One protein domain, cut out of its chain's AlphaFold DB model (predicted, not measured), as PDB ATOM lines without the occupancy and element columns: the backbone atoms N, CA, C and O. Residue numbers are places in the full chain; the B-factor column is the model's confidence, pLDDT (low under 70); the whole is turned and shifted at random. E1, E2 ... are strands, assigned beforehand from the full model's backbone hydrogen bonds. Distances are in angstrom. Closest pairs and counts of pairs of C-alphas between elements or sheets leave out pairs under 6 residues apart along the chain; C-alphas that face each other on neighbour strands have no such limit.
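This is residues 86 to 181 of the 220 residues of an uncharacterized protein of Balneola sp (UniProt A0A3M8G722). A strongly twisted sheet is built round the long bent strand E4, with the hairpin E8 and E9 along one side of its later part, E5 and then E6 on the other side, and E1 with E7 beside its first residues, before and around the bend. A small separate hairpin, E2 and E3, sits beyond E6, at the opposite end of the domain from E8. The printed part has 96 residues with nine named strands, E1 to E9 in chain order, and no named helix; the class is all strand, though under half of the residues, 45, are in named elements. Each neighbour pair is antiparallel, and the whole is compact and rounded, with a radius of gyration of the C-alphas of 13.3 A and spans of 31 by 31 by 25 A.

E1, residues 86 to 89, has E4, residues 112 to 122, on one side and E7, residues 152 to 154, on the other. N 87 and O 113 are 2.9 A apart, and N 153 and O 88 2.8 A, both within hydrogen-bond range. E2, residues 93 to 95, and E3, residues 102 to 104, form a hairpin with N 103 and O 94 at 2.9 A. E4 bends by 69 degrees at residue 116, and its pairing is staggered: residues 112 to 114 pair with E1, 114 to 122 with E5, residues 128 to 135, and 118 to 120 with E9, residues 173 to 177. E1 and E9 lie on one side of E4, E5 on the other. N 119 and O 131 are 2.8 A apart, as are N 118 and O 175. E4, E5 and E6, residues 146 to 148, make a meander, each strand the antiparallel neighbour of the one before; N 132 and O 147 are 2.8 A apart. The closest C-alphas of E2 and E6 are those of Ala 94 and Pro 148, 6.8 A. E8, residues 163 to 167, is an edge strand in a hairpin with E9, with N 164 and O 176 at 2.7 A.

E1 begins at C-alpha 86, (-36.045, 49.102, -3.364). E4 is 27.1 A long from first to last C-alpha and ends at C-alpha 122, (-24.765, 54.864, -23.384). E5 is 23.4 A long, E8 13.1 A and E9 13.4 A. E9 ends at C-alpha 177, (-22.577, 48.855, -3.193).

The two C-alphas farthest apart are those of Gln 138 and Phe 170, 36.6 A. The printed part has no cut, and no link is long. Mean pLDDT of the printed part is 82.4; residues 122 to 128 and 137 to 144 are under 70.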
ATOM      1  N   SER A  86     -34.888  49.897  -2.942       86.06
ATOM      2  CA  SER A  86     -36.045  49.102  -3.364       86.06
ATOM      3  C   SER A  86     -36.777  49.756  -4.534       86.06
ATOM      4  O   SER A  86     -36.703  50.971  -4.742       86.06
ATOM      5  N   GLY A  87     -37.466  48.934  -5.324       86.75
ATOM      6  CA  GLY A  87     -38.307  49.379  -6.428       86.75
ATOM      7  C   GLY A  87     -39.625  48.624  -6.469       86.75
ATOM      8  O   GLY A  87     -39.627  47.396  -6.392       86.75
ATOM      9  N   VAL A  88     -40.733  49.347  -6.631       88.31
ATOM     10  CA  VAL A  88     -42.048  48.742  -6.902       88.31
ATOM     11  C   VAL A  88     -42.152  48.490  -8.397       88.31
ATOM     12  O   VAL A  88     -41.965  49.414  -9.189       88.31
ATOM     13  N   CYS A  89     -42.457  47.264  -8.809       89.12
ATOM     14  CA  CYS A  89     -42.708  46.961 -10.214       89.12
ATOM     15  C   CYS A  89     -44.025  47.610 -10.669       89.12
ATOM     16  O   CYS A  89     -45.098  47.298 -10.155       89.12
ATOM     17  N   VAL A  90     -43.960  48.503 -11.656       91.56
ATOM     18  CA  VAL A  90     -45.130  49.229 -12.193       91.56
ATOM     19  C   VAL A  90     -45.569  48.716 -13.562       91.56
ATOM     20  O   VAL A  90     -46.698  48.953 -13.989       91.56
ATOM     21  N   LYS A  91     -44.685  48.003 -14.264       93.38
ATOM     22  CA  LYS A  91     -44.973  47.310 -15.523       93.38
ATOM     23  C   LYS A  91     -43.992  46.160 -15.711       93.38
ATOM     24  O   LYS A  91     -42.861  46.232 -15.254       93.38
ATOM     25  N   ASN A  92     -44.404  45.131 -16.446       92.19
ATOM     26  CA  ASN A  92     -43.600  43.931 -16.706       92.19
ATOM     27  C   ASN A  92     -43.160  43.778 -18.173       92.19
ATOM     28  O   ASN A  92     -42.396  42.871 -18.500       92.19
ATOM     29  N   ILE A  93     -43.612  44.673 -19.057       93.50
ATOM     30  CA  ILE A  93     -43.224  44.720 -20.469       93.50
ATOM     31  C   ILE A  93     -42.376  45.967 -20.722       93.50
ATOM     32  O   ILE A  93     -42.800  47.092 -20.449       93.50
ATOM     33  N   ALA A  94     -41.188  45.769 -21.288       91.19
ATOM     34  CA  ALA A  94     -40.280  46.835 -21.709       91.19
ATOM     35  C   ALA A  94     -39.431  46.370 -22.903       91.19
ATOM     36  O   ALA A  94     -39.388  45.165 -23.181       91.19
ATOM     37  N   PRO A  95     -38.757  47.286 -23.622       88.38
ATOM     38  CA  PRO A  95     -37.859  46.911 -24.701       88.38
ATOM     39  C   PRO A  95     -36.784  45.926 -24.233       88.38
ATOM     40  O   PRO A  95     -36.276  46.055 -23.122       88.38
ATOM     41  N   ASP A  96     -36.430  44.974 -25.091       84.12
ATOM     42  CA  ASP A  96     -35.306  44.057 -24.902       84.12
ATOM     43  C   ASP A  96     -33.953  44.796 -24.825       84.12
ATOM     44  O   ASP A  96     -33.870  46.021 -24.986       84.12
ATOM     45  N   TYR A  97     -32.878  44.040 -24.572       77.81
ATOM     46  CA  TYR A  97     -31.516  44.572 -24.438       77.81
ATOM     47  C   TYR A  97     -31.097  45.439 -25.632       77.81
ATOM     48  O   TYR A  97     -30.513  46.501 -25.439       77.81
ATOM     49  N   ASP A  98     -31.483  45.033 -26.843       78.62
ATOM     50  CA  ASP A  98     -31.194  45.739 -28.095       78.62
ATOM     51  C   ASP A  98     -32.168  46.893 -28.384       78.62
ATOM     52  O   ASP A  98     -31.959  47.699 -29.294       78.62
ATOM     53  N   GLY A  99     -33.283  46.955 -27.659       79.44
ATOM     54  CA  GLY A  99     -34.344  47.924 -27.870       79.44
ATOM     55  C   GLY A  99     -35.174  47.734 -29.125       79.44
ATOM     56  O   GLY A  99     -35.832  48.692 -29.538       79.44
ATOM     57  N   LYS A 100     -35.123  46.549 -29.729       82.69
ATOM     58  CA  LYS A 100     -35.768  46.230 -31.008       82.69
ATOM     59  C   LYS A 100     -37.144  45.612 -30.820       82.69
ATOM     60  O   LYS A 100     -38.007  45.813 -31.669       82.69
ATOM     61  N   SER A 101     -37.353  44.881 -29.729       87.44
ATOM     62  CA  SER A 101     -38.622  44.215 -29.441       87.44
ATOM     63  C   SER A 101     -39.096  44.507 -28.023       87.44
ATOM     64  O   SER A 101     -38.302  44.888 -27.167       87.44
ATOM     65  N   LEU A 102     -40.399  44.366 -27.775       91.38
ATOM     66  CA  LEU A 102     -40.946  44.373 -26.421       91.38
ATOM     67  C   LEU A 102     -40.892  42.957 -25.856       91.38
ATOM     68  O   LEU A 102     -41.305  42.004 -26.515       91.38
ATOM     69  N   ARG A 103     -40.417  42.833 -24.619       90.56
ATOM     70  CA  ARG A 103     -40.298  41.568 -23.899       90.56
ATOM     71  C   ARG A 103     -41.049  41.658 -22.574       90.56
ATOM     72  O   ARG A 103     -40.984  42.685 -21.904       90.56
ATOM     73  N   ASN A 104     -41.720  40.571 -22.190       91.75
ATOM     74  CA  ASN A 104     -42.142  40.367 -20.805       91.75
ATOM     75  C   ASN A 104     -40.930  39.898 -19.984       91.75
ATOM     76  O   ASN A 104     -40.301  38.889 -20.315       91.75
ATOM     77  N   TRP A 105     -40.589  40.659 -18.949       88.38
ATOM     78  CA  TRP A 105     -39.406  40.456 -18.115       88.38
ATOM     79  C   TRP A 105     -39.629  39.496 -16.941       88.38
ATOM     80  O   TRP A 105     -38.685  39.221 -16.211       88.38
ATOM     81  N   GLY A 106     -40.839  38.948 -16.777       86.19
ATOM     82  CA  GLY A 106     -41.125  37.937 -15.752       86.19
ATOM     83  C   GLY A 106     -41.105  38.481 -14.323       86.19
ATOM     84  O   GLY A 106     -40.849  37.732 -13.386       86.19
ATOM     85  N   ILE A 107     -41.351  39.782 -14.167       86.56
ATOM     86  CA  ILE A 107     -41.543  40.460 -12.883       86.56
ATOM     87  C   ILE A 107     -43.031  40.728 -12.661       86.56
ATOM     88  O   ILE A 107     -43.783  40.974 -13.609       86.56
ATOM     89  N   GLU A 108     -43.457  40.671 -11.410       86.81
ATOM     90  CA  GLU A 108     -44.853  40.796 -11.014       86.81
ATOM     91  C   GLU A 108     -45.180  42.253 -10.689       86.81
ATOM     92  O   GLU A 108     -44.412  42.932 -10.015       86.81
ATOM     93  N   ILE A 109     -46.285  42.767 -11.232       85.94
ATOM     94  CA  ILE A 109     -46.691  44.166 -11.041       85.94
ATOM     95  C   ILE A 109     -47.229  44.337  -9.619       85.94
ATOM     96  O   ILE A 109     -48.055  43.549  -9.178       85.94
ATOM     97  N   GLY A 110     -46.801  45.399  -8.936       76.44
ATOM     98  CA  GLY A 110     -47.156  45.697  -7.548       76.44
ATOM     99  C   GLY A 110     -46.158  45.150  -6.526       76.44
ATOM    100  O   GLY A 110     -46.107  45.666  -5.412       76.44
ATOM    101  N   GLU A 111     -45.323  44.185  -6.913       80.69
ATOM    102  CA  GLU A 111     -44.318  43.598  -6.026       80.69
ATOM    103  C   GLU A 111     -43.108  44.517  -5.818       80.69
ATOM    104  O   GLU A 111     -42.711  45.295  -6.697       80.69
ATOM    105  N   VAL A 112     -42.506  44.402  -4.630       81.50
ATOM    106  CA  VAL A 112     -41.320  45.163  -4.219       81.50
ATOM    107  C   VAL A 112     -40.078  44.309  -4.412       81.50
ATOM    108  O   VAL A 112     -39.964  43.214  -3.866       81.50
ATOM    109  N   TYR A 113     -39.105  44.849  -5.138       83.81
ATOM    110  CA  TYR A 113     -37.841  44.181  -5.406       83.81
ATOM    111  C   TYR A 113     -36.670  44.950  -4.808       83.81
ATOM    112  O   TYR A 113     -36.602  46.180  -4.869       83.81
ATOM    113  N   SER A 114     -35.714  44.200  -4.266       85.19
ATOM    114  CA  SER A 114     -34.419  44.717  -3.836       85.19
ATOM    115  C   SER A 114     -33.560  45.040  -5.048       85.19
ATOM    116  O   SER A 114     -33.346  44.174  -5.895       85.19
ATOM    117  N   ILE A 115     -33.029  46.253  -5.125       88.81
ATOM    118  CA  ILE A 115     -32.186  46.722  -6.223       88.81
ATOM    119  C   ILE A 115     -30.733  46.718  -5.765       88.81
ATOM    120  O   ILE A 115     -30.371  47.426  -4.830       88.81
ATOM    121  N   ILE A 116     -29.904  45.933  -6.448       89.00
ATOM    122  CA  ILE A 116     -28.479  45.773  -6.154       89.00
ATOM    123  C   ILE A 116     -27.646  46.792  -6.925       89.00
ATOM    124  O   ILE A 116     -26.768  47.423  -6.357       89.00
ATOM    125  N   ASN A 117     -27.890  46.969  -8.222       91.06
ATOM    126  CA  ASN A 117     -27.129  47.923  -9.023       91.06
ATOM    127  C   ASN A 117     -28.044  48.711  -9.949       91.06
ATOM    128  O   ASN A 117     -29.020  48.183 -10.476       91.06
ATOM    129  N   ILE A 118     -27.683  49.961 -10.225       92.88
ATOM    130  CA  ILE A 118     -28.333  50.798 -11.234       92.88
ATOM    131  C   ILE A 118     -27.267  51.336 -12.172       92.88
ATOM    132  O   ILE A 118     -26.307  51.972 -11.745       92.88
ATOM    133  N   TRP A 119     -27.454  51.125 -13.468       89.88
ATOM    134  CA  TRP A 119     -26.492  51.487 -14.497       89.88
ATOM    135  C   TRP A 119     -27.167  52.360 -15.539       89.88
ATOM    136  O   TRP A 119     -28.027  51.902 -16.289       89.88
ATOM    137  N   LYS A 120     -26.731  53.610 -15.656       87.69
ATOM    138  CA  LYS A 120     -27.044  54.446 -16.813       87.69
ATOM    139  C   LYS A 120     -25.855  54.438 -17.754       87.69
ATOM    140  O   LYS A 120     -24.893  55.174 -17.536       87.69
ATOM    141  N   LYS A 121     -25.947  53.636 -18.811       75.38
ATOM    142  CA  LYS A 121     -24.907  53.503 -19.835       75.38
ATOM    143  C   LYS A 121     -25.411  54.019 -21.178       75.38
ATOM    144  O   LYS A 121     -26.604  53.948 -21.492       75.38
ATOM    145  N   ARG A 122     -24.508  54.567 -21.981       67.31
ATOM    146  CA  ARG A 122     -24.765  54.864 -23.384       67.31
ATOM    147  C   ARG A 122     -24.785  53.554 -24.159       67.31
ATOM    148  O   ARG A 122     -23.778  52.856 -24.234       67.31
ATOM    149  N   ASP A 123     -25.936  53.234 -24.731       62.19
ATOM    150  CA  ASP A 123     -26.028  52.149 -25.695       62.19
ATOM    151  C   ASP A 123     -25.477  52.606 -27.059       62.19
ATOM    152  O   ASP A 123     -25.496  53.798 -27.394       62.19
ATOM    153  N   SER A 124     -25.006  51.642 -27.842       55.22
ATOM    154  CA  SER A 124     -24.521  51.745 -29.223       55.22
ATOM    155  C   SER A 124     -25.447  52.550 -30.154       55.22
ATOM    156  O   SER A 124     -24.976  53.163 -31.109       55.22
ATOM    157  N   ILE A 125     -26.743  52.642 -29.827       55.91
ATOM    158  CA  ILE A 125     -27.786  53.365 -30.580       55.91
ATOM    159  C   ILE A 125     -28.107  54.752 -29.966       55.91
ATOM    160  O   ILE A 125     -29.215  55.269 -30.088       55.91
ATOM    161  N   PHE A 126     -27.161  55.388 -29.265       48.62
ATOM    162  CA  PHE A 126     -27.257  56.757 -28.708       48.62
ATOM    163  C   PHE A 126     -28.399  57.031 -27.708       48.62
ATOM    164  O   PHE A 126     -28.474  58.133 -27.158       48.62
ATOM    165  N   LYS A 127     -29.254  56.058 -27.390       63.91
ATOM    166  CA  LYS A 127     -30.251  56.186 -26.324       63.91
ATOM    167  C   LYS A 127     -29.592  55.827 -24.996       63.91
ATOM    168  O   LYS A 127     -29.140  54.704 -24.798       63.91
ATOM    169  N   LYS A 128     -29.516  56.795 -24.077       68.56
ATOM    170  CA  LYS A 128     -29.120  56.524 -22.687       68.56
ATOM    171  C   LYS A 128     -30.241  55.717 -22.047       68.56
ATOM    172  O   LYS A 128     -31.327  56.255 -21.845       68.56
ATOM    173  N   ARG A 129     -29.979  54.450 -21.748       80.31
ATOM    174  CA  ARG A 129     -30.904  53.592 -21.009       80.31
ATOM    175  C   ARG A 129     -30.388  53.406 -19.599       80.31
ATOM    176  O   ARG A 129     -29.180  53.451 -19.361       80.31
ATOM    177  N   VAL A 130     -31.325  53.265 -18.674       88.75
ATOM    178  CA  VAL A 130     -31.015  52.942 -17.290       88.75
ATOM    179  C   VAL A 130     -31.478  51.518 -17.055       88.75
ATOM    180  O   VAL A 130     -32.624  51.190 -17.355       88.75
ATOM    181  N   TYR A 131     -30.567  50.692 -16.569       90.44
ATOM    182  CA  TYR A 131     -30.810  49.306 -16.215       90.44
ATOM    183  C   TYR A 131     -30.661  49.136 -14.713       90.44
ATOM    184  O   TYR A 131     -29.886  49.858 -14.081       90.44
ATOM    185  N   VAL A 132     -31.388  48.178 -14.164       91.19
ATOM    186  CA  VAL A 132     -31.293  47.772 -12.769       91.19
ATOM    187  C   VAL A 132     -30.980  46.292 -12.696       91.19
ATOM    188  O   VAL A 132     -31.467  45.500 -13.498       91.19
ATOM    189  N   GLU A 133     -30.144  45.939 -11.742       89.69
ATOM    190  CA  GLU A 133     -29.941  44.576 -11.291       89.69
ATOM    191  C   GLU A 133     -30.679  44.426  -9.967       89.69
ATOM    192  O   GLU A 133     -30.534  45.275  -9.083       89.69
ATOM    193  N   TYR A 134     -31.489  43.382  -9.840       86.19
ATOM    194  CA  TYR A 134     -32.400  43.208  -8.715       86.19
ATOM    195  C   TYR A 134     -32.349  41.783  -8.169       86.19
ATOM    196  O   TYR A 134     -31.898  40.865  -8.852       86.19
ATOM    197  N   VAL A 135     -32.820  41.590  -6.941       79.62
ATOM    198  CA  VAL A 135     -33.021  40.263  -6.349       79.62
ATOM    199  C   VAL A 135     -34.470  39.870  -6.547       79.62
ATOM    200  O   VAL A 135     -35.366  40.571  -6.073       79.62
ATOM    201  N   ASN A 136     -34.712  38.742  -7.208       70.44
ATOM    202  CA  ASN A 136     -36.027  38.128  -7.191       70.44
ATOM    203  C   ASN A 136     -36.127  37.180  -5.986       70.44
ATOM    204  O   ASN A 136     -35.411  36.181  -5.948       70.44
ATOM    205  N   PRO A 137     -37.021  37.447  -5.018       60.44
ATOM    206  CA  PRO A 137     -37.157  36.608  -3.830       60.44
ATOM    207  C   PRO A 137     -37.607  35.173  -4.145       60.44
ATOM    208  O   PRO A 137     -37.377  34.283  -3.333       60.44
ATOM    209  N   GLN A 138     -38.220  34.931  -5.311       58.84
ATOM    210  CA  GLN A 138     -38.659  33.600  -5.745       58.84
ATOM    211  C   GLN A 138     -37.560  32.807  -6.468       58.84
ATOM    212  O   GLN A 138     -37.610  31.578  -6.511       58.84
ATOM    213  N   TYR A 139     -36.564  33.488  -7.046       58.31
ATOM    214  CA  TYR A 139     -35.470  32.846  -7.775       58.31
ATOM    215  C   TYR A 139     -34.192  32.973  -6.962       58.31
ATOM    216  O   TYR A 139     -33.440  33.936  -7.041       58.31
ATOM    217  N   HIS A 140     -33.969  31.929  -6.176       48.00
ATOM    218  CA  HIS A 140     -32.898  31.753  -5.205       48.00
ATOM    219  C   HIS A 140     -31.465  31.764  -5.778       48.00
ATOM    220  O   HIS A 140     -30.508  31.716  -5.011       48.00
ATOM    221  N   PHE A 141     -31.302  31.822  -7.103       42.44
ATOM    222  CA  PHE A 141     -30.008  31.788  -7.779       42.44
ATOM    223  C   PHE A 141     -29.763  33.103  -8.528       42.44
ATOM    224  O   PHE A 141     -30.411  33.373  -9.536       42.44
ATOM    225  N   PHE A 142     -28.769  33.856  -8.044       51.00
ATOM    226  CA  PHE A 142     -28.240  35.116  -8.583       51.00
ATOM    227  C   PHE A 142     -29.189  36.335  -8.554       51.00
ATOM    228  O   PHE A 142     -30.412  36.194  -8.605       51.00
ATOM    229  N   PRO A 143     -28.643  37.572  -8.513       59.09
ATOM    230  CA  PRO A 143     -29.380  38.735  -8.991       59.09
ATOM    231  C   PRO A 143     -29.993  38.403 -10.350       59.09
ATOM    232  O   PRO A 143     -29.337  37.838 -11.225       59.09
ATOM    233  N   SER A 144     -31.265  38.735 -10.524       61.97
ATOM    234  CA  SER A 144     -32.136  38.216 -11.583       61.97
ATOM    235  C   SER A 144     -31.880  38.831 -12.965       61.97
ATOM    236  O   SER A 144     -32.746  38.843 -13.837       61.97
ATOM    237  N   GLY A 145     -30.653  39.296 -13.186       70.44
ATOM    238  CA  GLY A 145     -30.189  39.914 -14.412       70.44
ATOM    239  C   GLY A 145     -30.448  41.416 -14.467       70.44
ATOM    240  O   GLY A 145     -31.161  42.006 -13.657       70.44
ATOM    241  N   LEU A 146     -29.824  42.044 -15.465       84.44
ATOM    242  CA  LEU A 146     -30.032  43.450 -15.789       84.44
ATOM    243  C   LEU A 146     -31.350  43.610 -16.547       84.44
ATOM    244  O   LEU A 146     -31.533  42.993 -17.599       84.44
ATOM    245  N   VAL A 147     -32.233  44.470 -16.051       89.06
ATOM    246  CA  VAL A 147     -33.536  44.771 -16.659       89.06
ATOM    247  C   VAL A 147     -33.745  46.285 -16.773       89.06
ATOM    248  O   VAL A 147     -33.083  47.049 -16.067       89.06
ATOM    249  N   PRO A 148     -34.614  46.782 -17.668       91.44
ATOM    250  CA  PRO A 148     -34.880  48.214 -17.785       91.44
ATOM    251  C   PRO A 148     -35.403  48.825 -16.475       91.44
ATOM    252  O   PRO A 148     -36.376  48.344 -15.905       91.44
ATOM    253  N   MET A 149     -34.811  49.939 -16.035       92.38
ATOM    254  CA  MET A 149     -35.233  50.649 -14.816       92.38
ATOM    255  C   MET A 149     -36.692  51.107 -14.887       92.38
ATOM    256  O   MET A 149     -37.355  51.170 -13.864       92.38
ATOM    257  N   GLU A 150     -37.205  51.408 -16.084       91.62
ATOM    258  CA  GLU A 150     -38.587  51.865 -16.278       91.62
ATOM    259  C   GLU A 150     -39.653  50.844 -15.863       91.62
ATOM    260  O   GLU A 150     -40.827  51.190 -15.782       91.62
ATOM    261  N   LEU A 151     -39.259  49.592 -15.633       92.19
ATOM    262  CA  LEU A 151     -40.121  48.576 -15.046       92.19
ATOM    263  C   LEU A 151     -40.475  48.887 -13.581       92.19
ATOM    264  O   LEU A 151     -41.479  48.385 -13.083       92.19
ATOM    265  N   PHE A 152     -39.687  49.736 -12.914       92.19
ATOM    266  CA  PHE A 152     -39.804  50.033 -11.494       92.19
ATOM    267  C   PHE A 152     -40.024  51.520 -11.217       92.19
ATOM    268  O   PHE A 152     -39.449  52.398 -11.866       92.19
ATOM    269  N   GLU A 153     -40.784  51.798 -10.167       90.81
ATOM    270  CA  GLU A 153     -40.749  53.066  -9.451       90.81
ATOM    271  C   GLU A 153     -39.704  52.958  -8.331       90.81
ATOM    272  O   GLU A 153     -39.856  52.161  -7.407       90.81
ATOM    273  N   ILE A 154     -38.612  53.723  -8.443       88.50
ATOM    274  CA  ILE A 154     -37.473  53.693  -7.512       88.50
ATOM    275  C   ILE A 154     -37.214  55.106  -6.994       88.50
ATOM    276  O   ILE A 154     -36.995  56.032  -7.782       88.50
ATOM    277  N   ASN A 155     -37.161  55.273  -5.672       82.94
ATOM    278  CA  ASN A 155     -36.775  56.541  -5.060       82.94
ATOM    279  C   ASN A 155     -35.244  56.645  -4.967       82.94
ATOM    280  O   ASN A 155     -34.612  56.008  -4.131       82.94
ATOM    281  N   LEU A 156     -34.647  57.478  -5.823       85.12
ATOM    282  CA  LEU A 156     -33.200  57.743  -5.832       85.12
ATOM    283  C   LEU A 156     -32.810  59.065  -5.161       85.12
ATOM    284  O   LEU A 156     -31.680  59.527  -5.336       85.12
ATOM    285  N   THR A 157     -33.731  59.697  -4.430       78.75
ATOM    286  CA  THR A 157     -33.472  60.971  -3.739       78.75
ATOM    287  C   THR A 157     -32.490  60.770  -2.587       78.75
ATOM    288  O   THR A 157     -31.580  61.574  -2.414       78.75
ATOM    289  N   ASN A 158     -32.633  59.656  -1.861       76.06
ATOM    290  CA  ASN A 158     -31.791  59.280  -0.731       76.06
ATOM    291  C   ASN A 158     -31.181  57.904  -0.997       76.06
ATOM    292  O   ASN A 158     -31.797  56.878  -0.722       76.06
ATOM    293  N   ILE A 159     -29.980  57.888  -1.573       84.50
ATOM    294  CA  ILE A 159     -29.235  56.645  -1.791       84.50
ATOM    295  C   ILE A 159     -28.704  56.168  -0.428       84.50
ATOM    296  O   ILE A 159     -28.022  56.953   0.236       84.50
ATOM    297  N   PRO A 160     -29.007  54.928   0.003       85.00
ATOM    298  CA  PRO A 160     -28.526  54.399   1.274       85.00
ATOM    299  C   PRO A 160     -27.002  54.407   1.373       85.00
ATOM    300  O   PRO A 160     -26.317  54.183   0.378       85.00
ATOM    301  N   ASP A 161     -26.475  54.602   2.584       85.00
ATOM    302  CA  ASP A 161     -25.028  54.692   2.808       85.00
ATOM    303  C   ASP A 161     -24.219  53.491   2.280       85.00
ATOM    304  O   ASP A 161     -23.141  53.725   1.745       85.00
ATOM    305  N   PRO A 162     -24.699  52.233   2.316       90.62
ATOM    306  CA  PRO A 162     -23.957  51.118   1.726       90.62
ATOM    307  C   PRO A 162     -23.725  51.242   0.214       90.62
ATOM    308  O   PRO A 162     -22.910  50.505  -0.334       90.62
ATOM    309  N   TYR A 163     -24.405  52.166  -0.470       92.00
ATOM    310  CA  TYR A 163     -24.282  52.408  -1.902       92.00
ATOM    311  C   TYR A 163     -23.450  53.657  -2.201       92.00
ATOM    312  O   TYR A 163     -23.401  54.633  -1.453       92.00
ATOM    313  N   LEU A 164     -22.823  53.642  -3.369       92.38
ATOM    314  CA  LEU A 164     -22.091  54.744  -3.962       92.38
ATOM    315  C   LEU A 164     -22.705  55.086  -5.313       92.38
ATOM    316  O   LEU A 164     -22.925  54.205  -6.142       92.38
ATOM    317  N   LYS A 165     -22.916  56.380  -5.568       92.75
ATOM    318  CA  LYS A 165     -23.236  56.887  -6.905       92.75
ATOM    319  C   LYS A 165     -21.992  57.464  -7.565       92.75
ATOM    320  O   LYS A 165     -21.604  58.597  -7.287       92.75
ATOM    321  N   SER A 166     -21.428  56.730  -8.511       90.31
ATOM    322  CA  SER A 166     -20.327  57.200  -9.350       90.31
ATOM    323  C   SER A 166     -20.872  57.784 -10.650       90.31
ATOM    324  O   SER A 166     -21.661  57.149 -11.352       90.31
ATOM    325  N   SER A 167     -20.462  59.005 -10.991       89.31
ATOM    326  CA  SER A 167     -20.816  59.645 -12.265       89.31
ATOM    327  C   SER A 167     -19.648  59.567 -13.241       89.31
ATOM    328  O   SER A 167     -18.498  59.774 -12.865       89.31
ATOM    329  N   TYR A 168     -19.951  59.307 -14.509       82.69
ATOM    330  CA  TYR A 168     -18.969  59.205 -15.583       82.69
ATOM    331  C   TYR A 168     -19.237  60.259 -16.664       82.69
ATOM    332  O   TYR A 168     -20.154  61.085 -16.582       82.69
ATOM    333  N   ARG A 169     -18.399  60.255 -17.705       81.62
ATOM    334  CA  ARG A 169     -18.524  61.196 -18.822       81.62
ATOM    335  C   ARG A 169     -19.896  61.071 -19.490       81.62
ATOM    336  O   ARG A 169     -20.536  60.026 -19.476       81.62
ATOM    337  N   PHE A 170     -20.345  62.165 -20.102       80.50
ATOM    338  CA  PHE A 170     -21.603  62.218 -20.854       80.50
ATOM    339  C   PHE A 170     -22.864  61.888 -20.030       80.50
ATOM    340  O   PHE A 170     -23.891  61.522 -20.603       80.50
ATOM    341  N   GLY A 171     -22.842  62.068 -18.706       81.00
ATOM    342  CA  GLY A 171     -24.012  61.865 -17.840       81.00
ATOM    343  C   GLY A 171     -24.421  60.398 -17.678       81.00
ATOM    344  O   GLY A 171     -25.595  60.114 -17.422       81.00
ATOM    345  N   GLU A 172     -23.474  59.490 -17.894       88.06
ATOM    346  CA  GLU A 172     -23.535  58.111 -17.423       88.06
ATOM    347  C   GLU A 172     -23.313  58.078 -15.913       88.06
ATOM    348  O   GLU A 172     -22.608  58.923 -15.359       88.06
ATOM    349  N   TYR A 173     -23.917  57.111 -15.237       91.50
ATOM    350  CA  TYR A 173     -23.682  56.896 -13.816       91.50
ATOM    351  C   TYR A 173     -23.892  55.434 -13.454       91.50
ATOM    352  O   TYR A 173     -24.595  54.701 -14.156       91.50
ATOM    353  N   LYS A 174     -23.313  55.043 -12.328       91.81
ATOM    354  CA  LYS A 174     -23.553  53.768 -11.672       91.81
ATOM    355  C   LYS A 174     -23.910  54.026 -10.215       91.81
ATOM    356  O   LYS A 174     -23.299  54.886  -9.587       91.81
ATOM    357  N   ILE A 175     -24.924  53.334  -9.717       93.88
ATOM    358  CA  ILE A 175     -25.218  53.223  -8.292       93.88
ATOM    359  C   ILE A 175     -24.974  51.763  -7.937       93.88
ATOM    360  O   ILE A 175     -25.607  50.891  -8.529       93.88
ATOM    361  N   GLU A 176     -24.028  51.509  -7.046       92.94
ATOM    362  CA  GLU A 176     -23.611  50.164  -6.642       92.94
ATOM    363  C   GLU A 176     -23.213  50.144  -5.169       92.94
ATOM    364  O   GLU A 176     -22.901  51.207  -4.628       92.94
ATOM    365  N   PRO A 177     -23.168  48.978  -4.511       93.44
ATOM    366  CA  PRO A 177     -22.577  48.855  -3.193       93.44
ATOM    367  C   PRO A 177     -21.141  49.382  -3.169       93.44
ATOM    368  O   PRO A 177     -20.322  49.050  -4.031       93.44
ATOM    369  N   LYS A 178     -20.821  50.196  -2.157       94.00
ATOM    370  CA  LYS A 178     -19.495  50.801  -1.961       94.00
ATOM    371  C   LYS A 178     -18.397  49.750  -2.042       94.00
ATOM    372  O   LYS A 178     -17.424  49.969  -2.752       94.00
ATOM    373  N   ALA A 179     -18.601  48.603  -1.393       92.56
ATOM    374  CA  ALA A 179     -17.657  47.490  -1.320       92.56
ATOM    375  C   ALA A 179     -17.222  46.922  -2.682       92.56
ATOM    376  O   ALA A 179     -16.205  46.242  -2.745       92.56
ATOM    377  N   TRP A 180     -17.957  47.184  -3.764       92.75
ATOM    378  CA  TRP A 180     -17.628  46.709  -5.116       92.75
ATOM    379  C   TRP A 180     -17.021  47.801  -5.998       92.75
ATOM    380  O   TRP A 180     -16.534  47.539  -7.103       92.75
ATOM    381  N   SER A 181     -17.049  49.043  -5.521       90.56
ATOM    382  CA  SER A 181     -16.510  50.183  -6.241       90.56
ATOM    383  C   SER A 181     -14.981  50.184  -6.174       90.56
ATOM    384  O   SER A 181     -14.365  49.715  -5.217       90.56
TER     385      SER A 181